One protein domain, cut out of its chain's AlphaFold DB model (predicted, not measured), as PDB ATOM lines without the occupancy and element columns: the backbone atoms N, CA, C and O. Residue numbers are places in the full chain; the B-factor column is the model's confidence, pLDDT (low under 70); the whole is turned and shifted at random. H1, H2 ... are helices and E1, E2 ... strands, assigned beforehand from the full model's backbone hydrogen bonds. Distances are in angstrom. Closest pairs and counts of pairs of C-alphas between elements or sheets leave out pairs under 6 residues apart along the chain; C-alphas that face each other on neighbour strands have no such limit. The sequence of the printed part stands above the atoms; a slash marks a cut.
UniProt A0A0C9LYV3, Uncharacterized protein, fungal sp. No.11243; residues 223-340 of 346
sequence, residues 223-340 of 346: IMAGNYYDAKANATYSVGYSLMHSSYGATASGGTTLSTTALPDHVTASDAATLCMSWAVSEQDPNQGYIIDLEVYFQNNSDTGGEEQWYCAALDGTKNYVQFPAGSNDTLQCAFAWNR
ATOM      1  N   ILE A 223     -35.792 104.548  45.248       77.75
ATOM      2  CA  ILE A 223     -35.739 103.397  46.150       77.75
ATOM      3  C   ILE A 223     -34.614 103.632  47.155       77.75
ATOM      4  O   ILE A 223     -33.451 103.773  46.784       77.75
ATOM      5  N   MET A 224     -34.941 103.653  48.444       77.12
ATOM      6  CA  MET A 224     -33.938 103.697  49.510       77.12
ATOM      7  C   MET A 224     -33.599 102.266  49.922       77.12
ATOM      8  O   MET A 224     -34.402 101.617  50.585       77.12
ATOM      9  N   ALA A 225     -32.409 101.783  49.565       70.25
ATOM     10  CA  ALA A 225     -31.973 100.423  49.895       70.25
ATOM     11  C   ALA A 225     -31.486 100.272  51.350       70.25
ATOM     12  O   ALA A 225     -31.191  99.168  51.800       70.25
ATOM     13  N   GLY A 226     -31.431 101.371  52.108       78.44
ATOM     14  CA  GLY A 226     -31.022 101.383  53.512       78.44
ATOM     15  C   GLY A 226     -29.535 101.686  53.709       78.44
ATOM     16  O   GLY A 226     -28.893 102.295  52.851       78.44
ATOM     17  N   ASN A 227     -29.020 101.304  54.883       80.06
ATOM     18  CA  ASN A 227     -27.615 101.467  55.263       80.06
ATOM     19  C   ASN A 227     -26.900 100.114  55.214       80.06
ATOM     20  O   ASN A 227     -27.400  99.145  55.784       80.06
ATOM     21  N   TYR A 228     -25.711 100.079  54.620       77.56
ATOM     22  CA  TYR A 228     -24.868  98.893  54.510       77.56
ATOM     23  C   TYR A 228     -23.511  99.135  55.142       77.56
ATOM     24  O   TYR A 228     -22.881 100.151  54.873       77.56
ATOM     25  N   TYR A 229     -23.065  98.196  55.969       80.12
ATOM     26  CA  TYR A 229     -21.731  98.224  56.552       80.12
ATOM     27  C   TYR A 229     -20.769  97.419  55.677       80.12
ATOM     28  O   TYR A 229     -20.979  96.224  55.474       80.12
ATOM     29  N   ASP A 230     -19.724  98.076  55.186       75.50
ATOM     30  CA  ASP A 230     -18.583  97.421  54.562       75.50
ATOM     31  C   ASP A 230     -17.500  97.193  55.614       75.50
ATOM     32  O   ASP A 230     -16.893  98.131  56.139       75.50
ATOM     33  N   ALA A 231     -17.252  95.921  55.911       75.38
ATOM     34  CA  ALA A 231     -16.212  95.520  56.841       75.38
ATOM     35  C   ALA A 231     -14.799  95.797  56.298       75.38
ATOM     36  O   ALA A 231     -13.896  96.041  57.097       75.38
ATOM     37  N   LYS A 232     -14.597  95.775  54.971       74.44
ATOM     38  CA  LYS A 232     -13.289  96.007  54.344       74.44
ATOM     39  C   LYS A 232     -12.894  97.480  54.425       74.44
ATOM     40  O   LYS A 232     -11.783  97.783  54.845       74.44
ATOM     41  N   ALA A 233     -13.808  98.388  54.078       73.75
ATOM     42  CA  ALA A 233     -13.589  99.830  54.209       73.75
ATOM     43  C   ALA A 233     -13.826 100.365  55.637       73.75
ATOM     44  O   ALA A 233     -13.542 101.530  55.910       73.75
ATOM     45  N   ASN A 234     -14.363  99.539  56.543       81.31
ATOM     46  CA  ASN A 234     -14.833  99.942  57.871       81.31
ATOM     47  C   ASN A 234     -15.761 101.174  57.819       81.31
ATOM     48  O   ASN A 234     -15.659 102.102  58.626       81.31
ATOM     49  N   ALA A 235     -16.671 101.185  56.846       77.44
ATOM     50  CA  ALA A 235     -17.536 102.318  56.537       77.44
ATOM     51  C   ALA A 235     -18.998 101.878  56.414       77.44
ATOM     52  O   ALA A 235     -19.300 100.728  56.104       77.44
ATOM     53  N   THR A 236     -19.931 102.797  56.675       77.25
ATOM     54  CA  THR A 236     -21.363 102.571  56.428       77.25
ATOM     55  C   THR A 236     -21.830 103.432  55.263       77.25
ATOM     56  O   THR A 236     -21.691 104.653  55.298       77.25
ATOM     57  N   TYR A 237     -22.437 102.808  54.262       70.44
ATOM     58  CA  TYR A 237     -22.959 103.450  53.065       70.44
ATOM     59  C   TYR A 237     -24.484 103.522  53.124       70.44
ATOM     60  O   TYR A 237     -25.142 102.516  53.370       70.44
ATOM     61  N   SER A 238     -25.058 104.701  52.877       72.88
ATOM     62  CA  SER A 238     -26.495 104.847  52.624       72.88
ATOM     63  C   SER A 238     -26.715 104.893  51.126       72.88
ATOM     64  O   SER A 238     -26.085 105.702  50.440       72.88
ATOM     65  N   VAL A 239     -27.636 104.076  50.621       68.75
ATOM     66  CA  VAL A 239     -27.873 103.987  49.179       68.75
ATOM     67  C   VAL A 239     -29.298 104.363  48.834       68.75
ATOM     68  O   VAL A 239     -30.265 103.785  49.335       68.75
ATOM     69  N   GLY A 240     -29.393 105.378  47.981       76.38
ATOM     70  CA  GLY A 240     -30.598 105.737  47.264       76.38
ATOM     71  C   GLY A 240     -30.398 105.413  45.793       76.38
ATOM     72  O   GLY A 240     -29.423 105.849  45.181       76.38
ATOM     73  N   TYR A 241     -31.332 104.669  45.233       76.38
ATOM     74  CA  TYR A 241     -31.465 104.488  43.803       76.38
ATOM     75  C   TYR A 241     -32.502 105.469  43.288       76.38
ATOM     76  O   TYR A 241     -33.545 105.667  43.911       76.38
ATOM     77  N   SER A 242     -32.215 106.105  42.161       75.38
ATOM     78  CA  SER A 242     -33.205 106.911  41.444       75.38
ATOM     79  C   SER A 242     -33.586 106.189  40.166       75.38
ATOM     80  O   SER A 242     -32.719 105.610  39.509       75.38
ATOM     81  N   LEU A 243     -34.877 106.212  39.835       72.06
ATOM     82  CA  LEU A 243     -35.345 105.665  38.571       72.06
ATOM     83  C   LEU A 243     -34.685 106.438  37.432       72.06
ATOM     84  O   LEU A 243     -34.789 107.665  37.352       72.06
ATOM     85  N   MET A 244     -34.011 105.707  36.556       68.00
ATOM     86  CA  MET A 244     -33.507 106.225  35.301       68.00
ATOM     87  C   MET A 244     -34.338 105.620  34.187       68.00
ATOM     88  O   MET A 244     -34.393 104.409  33.990       68.00
ATOM     89  N   HIS A 245     -35.038 106.489  33.472       56.56
ATOM     90  CA  HIS A 245     -35.816 106.064  32.328       56.56
ATOM     91  C   HIS A 245     -34.871 105.778  31.156       56.56
ATOM     92  O   HIS A 245     -34.435 106.700  30.464       56.56
ATOM     93  N   SER A 246     -34.570 104.502  30.939       56.25
ATOM     94  CA  SER A 246     -33.874 104.011  29.751       56.25
ATOM     95  C   SER A 246     -34.919 103.485  28.771       56.25
ATOM     96  O   SER A 246     -35.415 102.379  28.928       56.25
ATOM     97  N   SER A 247     -35.314 104.297  27.787       50.97
ATOM     98  CA  SER A 247     -36.207 103.847  26.712       50.97
ATOM     99  C   SER A 247     -35.446 103.178  25.572       50.97
ATOM    100  O   SER A 247     -34.249 103.394  25.398       50.97
ATOM    101  N   TYR A 248     -36.178 102.445  24.729       47.53
ATOM    102  CA  TYR A 248     -35.690 101.902  23.461       47.53
ATOM    103  C   TYR A 248     -34.871 102.933  22.662       47.53
ATOM    104  O   TYR A 248     -35.326 104.056  22.428       47.53
ATOM    105  N   GLY A 249     -33.652 102.558  22.264       47.97
ATOM    106  CA  GLY A 249     -32.740 103.416  21.499       47.97
ATOM    107  C   GLY A 249     -32.040 104.517  22.304       47.97
ATOM    108  O   GLY A 249     -31.293 105.301  21.717       47.97
ATOM    109  N   ALA A 250     -32.237 104.591  23.625       47.25
ATOM    110  CA  ALA A 250     -31.444 105.470  24.473       47.25
ATOM    111  C   ALA A 250     -30.018 104.914  24.586       47.25
ATOM    112  O   ALA A 250     -29.747 103.981  25.338       47.25
ATOM    113  N   THR A 251     -29.085 105.496  23.837       44.62
ATOM    114  CA  THR A 251     -27.657 105.292  24.064       44.62
ATOM    115  C   THR A 251     -27.256 106.089  25.298       44.62
ATOM    116  O   THR A 251     -27.058 107.304  25.240       44.62
ATOM    117  N   ALA A 252     -27.141 105.413  26.436       46.03
ATOM    118  CA  ALA A 252     -26.425 105.969  27.572       46.03
ATOM    119  C   ALA A 252     -24.921 105.890  27.266       46.03
ATOM    120  O   ALA A 252     -24.371 104.813  27.050       46.03
ATOM    121  N   SER A 253     -24.245 107.036  27.181       42.62
ATOM    122  CA  SER A 253     -22.789 107.080  27.038       42.62
ATOM    123  C   SER A 253     -22.145 106.982  28.424       42.62
ATOM    124  O   SER A 253     -22.168 107.969  29.159       42.62
ATOM    125  N   GLY A 254     -21.568 105.833  28.783       51.47
ATOM    126  CA  GLY A 254     -20.983 105.639  30.119       51.47
ATOM    127  C   GLY A 254     -19.889 104.570  30.209       51.47
ATOM    128  O   GLY A 254     -19.410 104.122  29.172       51.47
ATOM    129  N   GLY A 255     -19.383 104.285  31.412       56.31
ATOM    130  CA  GLY A 255     -18.113 103.587  31.679       56.31
ATOM    131  C   GLY A 255     -18.039 102.105  31.282       56.31
ATOM    132  O   GLY A 255     -18.941 101.543  30.667       56.31
ATOM    133  N   THR A 256     -16.907 101.469  31.595       66.06
ATOM    134  CA  THR A 256     -16.672 100.046  31.305       66.06
ATOM    135  C   THR A 256     -17.291  99.189  32.404       66.06
ATOM    136  O   THR A 256     -16.996  99.385  33.584       66.06
ATOM    137  N   THR A 257     -18.147  98.240  32.026       73.38
ATOM    138  CA  THR A 257     -18.688  97.241  32.951       73.38
ATOM    139  C   THR A 257     -17.548  96.407  33.525       73.38
ATOM    140  O   THR A 257     -16.839  95.733  32.780       73.38
ATOM    141  N   LEU A 258     -17.366  96.464  34.844       75.81
ATOM    142  CA  LEU A 258     -16.352  95.684  35.554       75.81
ATOM    143  C   LEU A 258     -16.842  94.259  35.795       75.81
ATOM    144  O   LEU A 258     -16.114  93.297  35.567       75.81
ATOM    145  N   SER A 259     -18.087  94.134  36.257       83.00
ATOM    146  CA  SER A 259     -18.718  92.854  36.561       83.00
ATOM    147  C   SER A 259     -20.237  92.977  36.495       83.00
ATOM    148  O   SER A 259     -20.790  94.062  36.699       83.00
ATOM    149  N   THR A 260     -20.908  91.860  36.219       84.25
ATOM    150  CA  THR A 260     -22.367  91.751  36.294       84.25
ATOM    151  C   THR A 260     -22.769  90.474  37.005       84.25
ATOM    152  O   THR A 260     -22.077  89.462  36.917       84.25
ATOM    153  N   THR A 261     -23.899  90.517  37.702       88.75
ATOM    154  CA  THR A 261     -24.520  89.322  38.272       88.75
ATOM    155  C   THR A 261     -26.025  89.345  38.056       88.75
ATOM    156  O   THR A 261     -26.649  90.410  38.063       88.75
ATOM    157  N   ALA A 262     -26.592  88.162  37.845       87.62
ATOM    158  CA  ALA A 262     -28.023  87.961  37.705       87.62
ATOM    159  C   ALA A 262     -28.640  87.677  39.083       87.62
ATOM    160  O   ALA A 262     -28.057  86.962  39.904       87.62
ATOM    161  N   LEU A 263     -29.803  88.259  39.361       87.25
ATOM    162  CA  LEU A 263     -30.529  88.057  40.615       87.25
ATOM    163  C   LEU A 263     -31.538  86.908  40.490       87.25
ATOM    164  O   LEU A 263     -31.961  86.607  39.379       87.25
ATOM    165  N   PRO A 264     -31.957  86.273  41.601       85.31
ATOM    166  CA  PRO A 264     -32.956  85.209  41.561       85.31
ATOM    167  C   PRO A 264     -34.227  85.615  40.813       85.31
ATOM    168  O   PRO A 264     -34.632  86.782  40.850       85.31
ATOM    169  N   ASP A 265     -34.871  84.629  40.198       76.50
ATOM    170  CA  ASP A 265     -36.093  84.847  39.437       76.50
ATOM    171  C   ASP A 265     -37.179  85.456  40.334       76.50
ATOM    172  O   ASP A 265     -37.353  85.077  41.497       76.50
ATOM    173  N   HIS A 266     -37.914  86.419  39.777       78.88
ATOM    174  CA  HIS A 266     -39.077  87.047  40.411       78.88
ATOM    175  C   HIS A 266     -38.801  87.819  41.717       78.88
ATOM    176  O   HIS A 266     -39.503  87.652  42.718       78.88
ATOM    177  N   VAL A 267     -37.833  88.736  41.709       84.56
ATOM    178  CA  VAL A 267     -37.666  89.735  42.785       84.56
ATOM    179  C   VAL A 267     -38.361  91.062  42.456       84.56
ATOM    180  O   VAL A 267     -38.477  91.464  41.296       84.56
ATOM    181  N   THR A 268     -38.839  91.767  43.486       85.62
ATOM    182  CA  THR A 268     -39.376  93.130  43.329       85.62
ATOM    183  C   THR A 268     -38.245  94.122  43.048       85.62
ATOM    184  O   THR A 268     -37.107  93.874  43.434       85.62
ATOM    185  N   ALA A 269     -38.531  95.287  42.452       80.75
ATOM    186  CA  ALA A 269     -37.504  96.311  42.211       80.75
ATOM    187  C   ALA A 269     -36.787  96.761  43.504       80.75
ATOM    188  O   ALA A 269     -35.580  97.001  43.502       80.75
ATOM    189  N   SER A 270     -37.503  96.834  44.635       80.31
ATOM    190  CA  SER A 270     -36.904  97.163  45.936       80.31
ATOM    191  C   SER A 270     -36.001  96.057  46.471       80.31
ATOM    192  O   SER A 270     -34.937  96.350  47.023       80.31
ATOM    193  N   ASP A 271     -36.399  94.796  46.298       85.44
ATOM    194  CA  ASP A 271     -35.579  93.656  46.708       85.44
ATOM    195  C   ASP A 271     -34.360  93.523  45.795       85.44
ATOM    196  O   ASP A 271     -33.254  93.328  46.291       85.44
ATOM    197  N   ALA A 272     -34.529  93.738  44.487       86.94
ATOM    198  CA  ALA A 272     -33.444  93.779  43.518       86.94
ATOM    199  C   ALA A 272     -32.407  94.842  43.897       86.94
ATOM    200  O   ALA A 272     -31.231  94.528  44.040       86.94
ATOM    201  N   ALA A 273     -32.847  96.074  44.172       83.94
ATOM    202  CA  ALA A 273     -31.989  97.170  44.623       83.94
ATOM    203  C   ALA A 273     -31.213  96.846  45.915       83.94
ATOM    204  O   ALA A 273     -30.034  97.187  46.062       83.94
ATOM    205  N   THR A 274     -31.878  96.168  46.852       84.44
ATOM    206  CA  THR A 274     -31.314  95.743  48.140       84.44
ATOM    207  C   THR A 274     -30.264  94.646  47.944       84.44
ATOM    208  O   THR A 274     -29.139  94.766  48.430       84.44
ATOM    209  N   LEU A 275     -30.592  93.608  47.169       88.25
ATOM    210  CA  LEU A 275     -29.683  92.510  46.835       88.25
ATOM    211  C   LEU A 275     -28.460  93.014  46.070       88.25
ATOM    212  O   LEU A 275     -27.333  92.651  46.409       88.25
ATOM    213  N   CYS A 276     -28.670  93.915  45.114       88.00
ATOM    214  CA  CYS A 276     -27.601  94.500  44.322       88.00
ATOM    215  C   CYS A 276     -26.564  95.225  45.165       88.00
ATOM    216  O   CYS A 276     -25.362  95.091  44.944       88.00
ATOM    217  N   MET A 277     -27.032  95.949  46.180       82.25
ATOM    218  CA  MET A 277     -26.143  96.650  47.091       82.25
ATOM    219  C   MET A 277     -25.304  95.678  47.920       82.25
ATOM    220  O   MET A 277     -24.105  95.886  48.092       82.25
ATOM    221  N   SER A 278     -25.914  94.596  48.413       83.44
ATOM    222  CA  SER A 278     -25.178  93.580  49.173       83.44
ATOM    223  C   SER A 278     -24.059  92.939  48.346       83.44
ATOM    224  O   SER A 278     -22.956  92.736  48.854       83.44
ATOM    225  N   TRP A 279     -24.318  92.705  47.057       87.75
ATOM    226  CA  TRP A 279     -23.319  92.221  46.114       87.75
ATOM    227  C   TRP A 279     -22.223  93.266  45.866       87.75
ATOM    228  O   TRP A 279     -21.044  92.957  46.014       87.75
ATOM    229  N   ALA A 280     -22.582  94.521  45.604       78.62
ATOM    230  CA  ALA A 280     -21.619  95.589  45.336       78.62
ATOM    231  C   ALA A 280     -20.632  95.820  46.485       78.62
ATOM    232  O   ALA A 280     -19.439  95.994  46.253       78.62
ATOM    233  N   VAL A 281     -21.110  95.779  47.733       77.94
ATOM    234  CA  VAL A 281     -20.243  95.868  48.921       77.94
ATOM    235  C   VAL A 281     -19.259  94.700  48.971       77.94
ATOM    236  O   VAL A 281     -18.113  94.873  49.377       77.94
ATOM    237  N   SER A 282     -19.675  93.505  48.544       80.12
ATOM    238  CA  SER A 282     -18.785  92.341  48.519       80.12
ATOM    239  C   SER A 282     -17.687  92.452  47.451       80.12
ATOM    240  O   SER A 282     -16.547  92.050  47.713       80.12
ATOM    241  N   GLU A 283     -18.012  93.068  46.310       76.38
ATOM    242  CA  GLU A 283     -17.110  93.286  45.171       76.38
ATOM    243  C   GLU A 283     -16.198  94.507  45.333       76.38
ATOM    244  O   GLU A 283     -15.188  94.613  44.642       76.38
ATOM    245  N   GLN A 284     -16.500  95.423  46.261       73.00
ATOM    246  CA  GLN A 284     -15.608  96.543  46.540       73.00
ATOM    247  C   GLN A 284     -14.252  96.033  47.054       73.00
ATOM    248  O   GLN A 284     -14.145  95.348  48.083       73.00
ATOM    249  N   ASP A 285     -13.201  96.368  46.305       73.94
ATOM    250  CA  ASP A 285     -11.820  96.265  46.751       73.94
ATOM    251  C   ASP A 285     -11.423  97.599  47.399       73.94
ATOM    252  O   ASP A 285     -11.367  98.623  46.707       73.94
ATOM    253  N   PRO A 286     -11.113  97.627  48.709       68.94
ATOM    254  CA  PRO A 286     -10.690  98.853  49.381       68.94
ATOM    255  C   PRO A 286      -9.410  99.459  48.779       68.94
ATOM    256  O   PRO A 286      -9.139 100.639  48.990       68.94
ATOM    257  N   ASN A 287      -8.625  98.684  48.022       76.38
ATOM    258  CA  ASN A 287      -7.380  99.140  47.408       76.38
ATOM    259  C   ASN A 287      -7.566  99.730  46.008       76.38
ATOM    260  O   ASN A 287      -6.631 100.343  45.492       76.38
ATOM    261  N   GLN A 288      -8.736  99.564  45.379       71.56
ATOM    262  CA  GLN A 288      -8.937 100.018  44.000       71.56
ATOM    263  C   GLN A 288      -8.945 101.547  43.870       71.56
ATOM    264  O   GLN A 288      -8.726 102.056  42.777       71.56
ATOM    265  N   GLY A 289      -9.102 102.309  44.960       67.00
ATOM    266  CA  GLY A 289      -8.941 103.773  44.976       67.00
ATOM    267  C   GLY A 289      -9.999 104.557  44.188       67.00
ATOM    268  O   GLY A 289     -10.141 105.763  44.388       67.00
ATOM    269  N   TYR A 290     -10.772 103.886  43.336       68.00
ATOM    270  CA  TYR A 290     -11.974 104.396  42.705       68.00
ATOM    271  C   TYR A 290     -13.212 103.748  43.311       68.00
ATOM    272  O   TYR A 290     -13.197 102.700  43.952       68.00
ATOM    273  N   ILE A 291     -14.307 104.459  43.128       62.41
ATOM    274  CA  ILE A 291     -15.620 104.067  43.586       62.41
ATOM    275  C   ILE A 291     -16.244 103.255  42.467       62.41
ATOM    276  O   ILE A 291     -16.278 103.717  41.332       62.41
ATOM    277  N   ILE A 292     -16.752 102.077  42.797       71.62
ATOM    278  CA  ILE A 292     -17.598 101.321  41.880       71.62
ATOM    279  C   ILE A 292     -18.944 102.043  41.814       71.62
ATOM    280  O   ILE A 292     -19.556 102.235  42.861       71.62
ATOM    281  N   ASP A 293     -19.401 102.456  40.635       76.69
ATOM    282  CA  ASP A 293     -20.795 102.871  40.450       76.69
ATOM    283  C   ASP A 293     -21.659 101.617  40.269       76.69
ATOM    284  O   ASP A 293     -21.216 100.618  39.702       76.69
ATOM    285  N   LEU A 294     -22.884 101.643  40.792       79.12
ATOM    286  CA  LEU A 294     -23.759 100.475  40.833       79.12
ATOM    287  C   LEU A 294     -25.065 100.776  40.117       79.12
ATOM    288  O   LEU A 294     -25.743 101.765  40.415       79.12
ATOM    289  N   GLU A 295     -25.440  99.876  39.223       81.50
ATOM    290  CA  GLU A 295     -26.723  99.919  38.545       81.50
ATOM    291  C   GLU A 295     -27.503  98.635  38.738       81.50
ATOM    292  O   GLU A 295     -26.944  97.538  38.767       81.50
ATOM    293  N   VAL A 296     -28.819  98.802  38.837       85.62
ATOM    294  CA  VAL A 296     -29.783  97.708  38.872       85.62
ATOM    295  C   VAL A 296     -30.713  97.889  37.694       85.62
ATOM    296  O   VAL A 296     -31.339  98.939  37.564       85.62
ATOM    297  N   TYR A 297     -30.823  96.890  36.835       85.50
ATOM    298  CA  TYR A 297     -31.681  96.977  35.660       85.50
ATOM    299  C   TYR A 297     -32.452  95.687  35.445       85.50
ATOM    300  O   TYR A 297     -32.011  94.605  35.827       85.50
ATOM    301  N   PHE A 298     -33.630  95.826  34.851       82.56
ATOM    302  CA  PHE A 298     -34.471  94.707  34.462       82.56
ATOM    303  C   PHE A 298     -34.361  94.508  32.959       82.56
ATOM    304  O   PHE A 298     -34.679  95.420  32.185       82.56
ATOM    305  N   GLN A 299     -33.905  93.327  32.561       81.06
ATOM    306  CA  GLN A 299     -33.752  92.969  31.161       81.06
ATOM    307  C   GLN A 299     -34.835  91.963  30.789       81.06
ATOM    308  O   GLN A 299     -34.942  90.890  31.386       81.06
ATOM    309  N   ASN A 300     -35.643  92.321  29.794       76.75
ATOM    310  CA  ASN A 300     -36.563  91.391  29.167       76.75
ATOM    311  C   ASN A 300     -35.878  90.817  27.918       76.75
ATOM    312  O   ASN A 300     -35.740  91.492  26.897       76.75
ATOM    313  N   ASN A 301     -35.454  89.559  28.027       72.81
ATOM    314  CA  ASN A 301     -34.769  88.805  26.977       72.81
ATOM    315  C   ASN A 301     -35.743  87.990  26.104       72.81
ATOM    316  O   ASN A 301     -35.412  86.899  25.634       72.81
ATOM    317  N   SER A 302     -36.951  88.511  25.868       65.94
ATOM    318  CA  SER A 302     -37.984  87.825  25.075       65.94
ATOM    319  C   SER A 302     -37.524  87.438  23.667       65.94
ATOM    320  O   SER A 302     -37.922  86.383  23.173       65.94
ATOM    321  N   ASP A 303     -36.634  88.216  23.049       59.03
ATOM    322  CA  ASP A 303     -36.141  87.942  21.695       59.03
ATOM    323  C   ASP A 303     -35.089  86.823  21.623       59.03
ATOM    324  O   ASP A 303     -34.885  86.234  20.559       59.03
ATOM    325  N   THR A 304     -34.434  86.488  22.738       59.62
ATOM    326  CA  THR A 304     -33.413  85.426  22.807       59.62
ATOM    327  C   THR A 304     -33.904  84.163  23.518       59.62
ATOM    328  O   THR A 304     -33.146  83.204  23.665       59.62
ATOM    329  N   GLY A 305     -35.177  84.132  23.931       71.88
ATOM    330  CA  GLY A 305     -35.729  83.059  24.762       71.88
ATOM    331  C   GLY A 305     -35.170  83.056  26.187       71.88
ATOM    332  O   GLY A 305     -35.275  82.042  26.873       71.88
ATOM    333  N   GLY A 306     -34.550  84.159  26.614       72.94
ATOM    334  CA  GLY A 306     -34.078  84.334  27.978       72.94
ATOM    335  C   GLY A 306     -35.225  84.683  28.921       72.94
ATOM    336  O   GLY A 306     -36.209  85.313  28.531       72.94
ATOM    337  N   GLU A 307     -35.087  84.268  30.174       76.88
ATOM    338  CA  GLU A 307     -36.028  84.612  31.237       76.88
ATOM    339  C   GLU A 307     -35.904  86.101  31.594       76.88
ATOM    340  O   GLU A 307     -34.836  86.709  31.475       76.88
ATOM    341  N   GLU A 308     -37.022  86.720  31.979       80.75
ATOM    342  CA  GLU A 308     -37.024  88.101  32.452       80.75
ATOM    343  C   GLU A 308     -36.328  88.174  33.814       80.75
ATOM    344  O   GLU A 308     -36.798  87.584  34.791       80.75
ATOM    345  N   GLN A 309     -35.220  88.912  33.896       86.00
ATOM    346  CA  GLN A 309     -34.368  88.872  35.078       86.00
ATOM    347  C   GLN A 309     -33.835  90.253  35.459       86.00
ATOM    348  O   GLN A 309     -33.602  91.135  34.625       86.00
ATOM    349  N   TRP A 310     -33.649  90.439  36.765       87.12
ATOM    350  CA  TRP A 310     -32.940  91.589  37.304       87.12
ATOM    351  C   TRP A 310     -31.440  91.336  37.289       87.12
ATOM    352  O   TRP A 310     -30.968  90.266  37.678       87.12
ATOM    353  N   TYR A 311     -30.696  92.368  36.929       87.31
ATOM    354  CA  TYR A 311     -29.250  92.351  36.882       87.31
ATOM    355  C   TYR A 311     -28.665  93.486  37.699       87.31
ATOM    356  O   TYR A 311     -29.260  94.551  37.880       87.31
ATOM    357  N   CYS A 312     -27.451  93.222  38.147       88.81
ATOM    358  CA  CYS A 312     -26.592  94.131  38.866       88.81
ATOM    359  C   CYS A 312     -25.330  94.361  38.070       88.81
ATOM    360  O   CYS A 312     -24.666  93.391  37.713       88.81
ATOM    361  N   ALA A 313     -24.981  95.620  37.828       85.94
ATOM    362  CA  ALA A 313     -23.738  95.981  37.168       85.94
ATOM    363  C   ALA A 313     -22.878  96.866  38.062       85.94
ATOM    364  O   ALA A 313     -23.324  97.906  38.546       85.94
ATOM    365  N   ALA A 314     -21.629  96.443  38.229       83.25
ATOM    366  CA  ALA A 314     -20.554  97.234  38.800       83.25
ATOM    367  C   ALA A 314     -19.811  97.944  37.665       83.25
ATOM    368  O   ALA A 314     -19.364  97.309  36.705       83.25
ATOM    369  N   LEU A 315     -19.668  99.257  37.783       80.31
ATOM    370  CA  LEU A 315     -19.028 100.117  36.799       80.31
ATOM    371  C   LEU A 315     -17.788 100.774  37.386       80.31
ATOM    372  O   LEU A 315     -17.754 101.123  38.567       80.31
ATOM    373  N   ASP A 316     -16.794 101.014  36.538       76.62
ATOM    374  CA  ASP A 316     -15.698 101.911  36.883       76.62
ATOM    375  C   ASP A 316     -16.234 103.353  36.977       76.62
ATOM    376  O   ASP A 316     -16.644 103.942  35.971       76.62
ATOM    377  N   GLY A 317     -16.227 103.924  38.189       63.19
ATOM    378  CA  GLY A 317     -16.745 105.262  38.504       63.19
ATOM    379  C   GLY A 317     -15.984 106.422  37.857       63.19
ATOM    380  O   GLY A 317     -16.179 107.587  38.212       63.19
ATOM    381  N   THR A 318     -15.105 106.142  36.892       60.12
ATOM    382  CA  THR A 318     -14.525 107.163  36.021       60.12
ATOM    383  C   THR A 318     -15.564 107.793  35.087       60.12
ATOM    384  O   THR A 318     -15.331 108.915  34.623       60.12
ATOM    385  N   LYS A 319     -16.713 107.139  34.820       53.94
ATOM    386  CA  LYS A 319     -17.805 107.688  33.994       53.94
ATOM    387  C   LYS A 319     -19.182 107.151  34.391       53.94
ATOM    388  O   LYS A 319     -19.378 105.947  34.481       53.94
ATOM    389  N   ASN A 320     -20.154 108.057  34.495       52.00
ATOM    390  CA  ASN A 320     -21.527 107.705  34.840       52.00
ATOM    391  C   ASN A 320     -22.177 106.803  33.761       52.00
ATOM    392  O   ASN A 320     -22.245 107.196  32.595       52.00
ATOM    393  N   TYR A 321     -22.717 105.672  34.216       55.72
ATOM    394  CA  TYR A 321     -23.751 104.800  33.631       55.72
ATOM    395  C   TYR A 321     -23.359 103.574  32.770       55.72
ATOM    396  O   TYR A 321     -22.337 103.586  32.085       55.72
ATOM    397  N   VAL A 322     -24.167 102.494  32.814       50.84
ATOM    398  CA  VAL A 322     -23.955 101.240  32.049       50.84
ATOM    399  C   VAL A 322     -24.193 101.487  30.560       50.84
ATOM    400  O   VAL A 322     -25.218 102.037  30.151       50.84
ATOM    401  N   GLN A 323     -23.262 101.020  29.724       50.22
ATOM    402  CA  GLN A 323     -23.499 100.872  28.291       50.22
ATOM    403  C   GLN A 323     -24.157  99.529  28.006       50.22
ATOM    404  O   GLN A 323     -23.558  98.475  28.211       50.22
ATOM    405  N   PHE A 324     -25.360  99.575  27.449       54.44
ATOM    406  CA  PHE A 324     -25.957  98.411  26.816       54.44
ATOM    407  C   PHE A 324     -25.600  98.446  25.331       54.44
ATOM    408  O   PHE A 324     -25.776  99.494  24.698       54.44
ATOM    409  N   PRO A 325     -25.041  97.363  24.768       46.00
ATOM    410  CA  PRO A 325     -24.610  97.352  23.381       46.00
ATOM    411  C   PRO A 325     -25.801  97.673  22.476       46.00
ATOM    412  O   PRO A 325     -26.779  96.924  22.411       46.00
ATOM    413  N   ALA A 326     -25.707  98.810  21.783       42.09
ATOM    414  CA  ALA A 326     -26.673  99.218  20.778       42.09
ATOM    415  C   ALA A 326     -26.690  98.151  19.673       42.09
ATOM    416  O   ALA A 326     -25.746  98.052  18.891       42.09
ATOM    417  N   GLY A 327     -27.730  97.317  19.654       47.69
ATOM    418  CA  GLY A 327     -27.867  96.220  18.693       47.69
ATOM    419  C   GLY A 327     -28.410  94.914  19.268       47.69
ATOM    420  O   GLY A 327     -28.791  94.048  18.487       47.69
ATOM    421  N   SER A 328     -28.485  94.766  20.594       52.00
ATOM    422  CA  SER A 328     -29.362  93.748  21.179       52.00
ATOM    423  C   SER A 328     -30.803  94.261  21.103       52.00
ATOM    424  O   SER A 328     -31.066  95.419  21.426       52.00
ATOM    425  N   ASN A 329     -31.738  93.434  20.634       54.88
ATOM    426  CA  ASN A 329     -33.165  93.761  20.727       54.88
ATOM    427  C   ASN A 329     -33.675  93.656  22.179       54.88
ATOM    428  O   ASN A 329     -34.853  93.881  22.438       54.88
ATOM    429  N   ASP A 330     -32.786  93.339  23.124       56.34
ATOM    430  CA  ASP A 330     -33.092  93.202  24.535       56.34
ATOM    431  C   ASP A 330     -33.687  94.512  25.057       56.34
ATOM    432  O   ASP A 330     -33.053  95.573  25.105       56.34
ATOM    433  N   THR A 331     -34.964  94.442  25.414       59.62
ATOM    434  CA  THR A 331     -35.701  95.602  25.892       59.62
ATOM    435  C   THR A 331     -35.422  95.768  27.378       59.62
ATOM    436  O   THR A 331     -35.882  94.999  28.225       59.62
ATOM    437  N   LEU A 332     -34.648  96.798  27.716       64.38
ATOM    438  CA  LEU A 332     -34.563  97.268  29.093       64.38
ATOM    439  C   LEU A 332     -35.876  97.948  29.436       64.38
ATOM    440  O   LEU A 332     -36.234  98.959  28.832       64.38
ATOM    441  N   GLN A 333     -36.595  97.387  30.398       66.81
ATOM    442  CA  GLN A 333     -37.858  97.977  30.827       66.81
ATOM    443  C   GLN A 333     -37.620  99.060  31.881       66.81
ATOM    444  O   GLN A 333     -38.273 100.100  31.850       66.81
ATOM    445  N   CYS A 334     -36.660  98.846  32.789       71.38
ATOM    446  CA  CYS A 334     -36.342  99.788  33.860       71.38
ATOM    447  C   CYS A 334     -34.860  99.710  34.236       71.38
ATOM    448  O   CYS A 334     -34.284  98.623  34.298       71.38
ATOM    449  N   ALA A 335     -34.274 100.859  34.576       75.56
ATOM    450  CA  ALA A 335     -32.948 100.949  35.168       75.56
ATOM    451  C   ALA A 335     -32.971 101.885  36.380       75.56
ATOM    452  O   ALA A 335     -33.683 102.890  36.422       75.56
ATOM    453  N   PHE A 336     -32.178 101.552  37.383       77.62
ATOM    454  CA  PHE A 336     -32.008 102.309  38.605       77.62
ATOM    455  C   PHE A 336     -30.519 102.520  38.817       77.62
ATOM    456  O   PHE A 336     -29.772 101.561  39.013       77.62
ATOM    457  N   ALA A 337     -30.092 103.778  38.812       72.88
ATOM    458  CA  ALA A 337     -28.711 104.102  39.121       72.88
ATOM    459  C   ALA A 337     -28.562 104.501  40.579       72.88
ATOM    460  O   ALA A 337     -29.424 105.162  41.180       72.88
ATOM    461  N   TRP A 338     -27.421 104.113  41.130       72.12
ATOM    462  CA  TRP A 338     -26.980 104.567  42.427       72.12
ATOM    463  C   TRP A 338     -26.743 106.082  42.405       72.12
ATOM    464  O   TRP A 338     -25.871 106.594  41.709       72.12
ATOM    465  N   ASN A 339     -27.497 106.818  43.222       64.69
ATOM    466  CA  ASN A 339     -27.155 108.191  43.558       64.69
ATOM    467  C   ASN A 339     -26.331 108.194  44.848       64.69
ATOM    468  O   ASN A 339     -26.850 107.995  45.954       64.69
ATOM    469  N   ARG A 340     -25.022 108.409  44.709       59.62
ATOM    470  CA  ARG A 340     -24.133 108.578  45.851       59.62
ATOM    471  C   ARG A 340     -24.480 109.870  46.587       59.62
ATOM    472  O   ARG A 340     -24.091 110.963  46.186       59.62
TER     473      ARG A 340
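This is residues 223 to 340 of the 346 residues of an uncharacterized protein of fungal sp. No.11243 (UniProt A0A0C9LYV3). A strongly twisted sheet of six antiparallel strands curls like part of a barrel and wraps part of the way round one helix, H1, which packs on one face of it. The edge strands E1 and E3 stay apart, and the barrel is left open. The printed part has 118 residues, with strands E1, E2 and E3, then H1, then E4, E5 and E6 along the chain; across the sheet the order is E1, E2, E6, E4, E5, E3. The class is mixed, helices and strands. The whole is compact, with a radius of gyration of the C-alphas of 14.0 A, and its outline, only just elongated, spans 44 by 29 by 21 A.

Begin at edge strand E1, residues 223 to 230, which forms a hairpin with E2, residues 235 to 244; look for N 225 and O 239, 2.9 A apart. Next across the sheet is E6, residues 331 to 340, where N 244 and O 335 are 2.8 A apart. E6 has E4, residues 292 to 300, as its other neighbour, with N 336 and O 296 2.8 A apart. E4 and E5, residues 309 to 316, form a hairpin, with N 311 and O 297 2.8 A apart. The other edge strand is E3, residues 257 to 262, antiparallel to E5 at 160 degrees, with N 312 and O 261 2.9 A apart. H1, residues 269 to 283, is on the sheet, making two layers, a helix on one face of a sheet. Its closest C-alphas to E1 are those of Thr 274 and Ala 225, 5.0 A apart; to E5, those of Cys 276 and Cys 312, 5.6 A. E3 and H1 are near each other. E3, H1 and E4 make a split strand-helix-strand unit, two strands running the same way with E5 between them, and its crossover is right-handed. In H1 every O i to N i+4 pair is within hydrogen-bond range.

Find C-alpha 223 at (-35.739, 103.397, 46.150); from there E1 runs 20.0 A to Asp 230. E2 covers 26.9 A and E3 14.0 A. H1 starts at C-alpha 269, (-37.504, 96.311, 42.211), and runs 20.8 A. E4 covers 24.9 A, E5 22.8 A, and E6 26.5 A to C-alpha 340 at (-24.133, 108.578, 45.851).

The C-alphas farthest apart are those of Asn 234 and Asp 303, 43.7 A. The printed part has no cut. The links E2 to E3 and E5 to E6 are long. The mean pLDDT of the printed part is 71.6; 40 residues are under 70, among them 244 to 256 and 317 to 333.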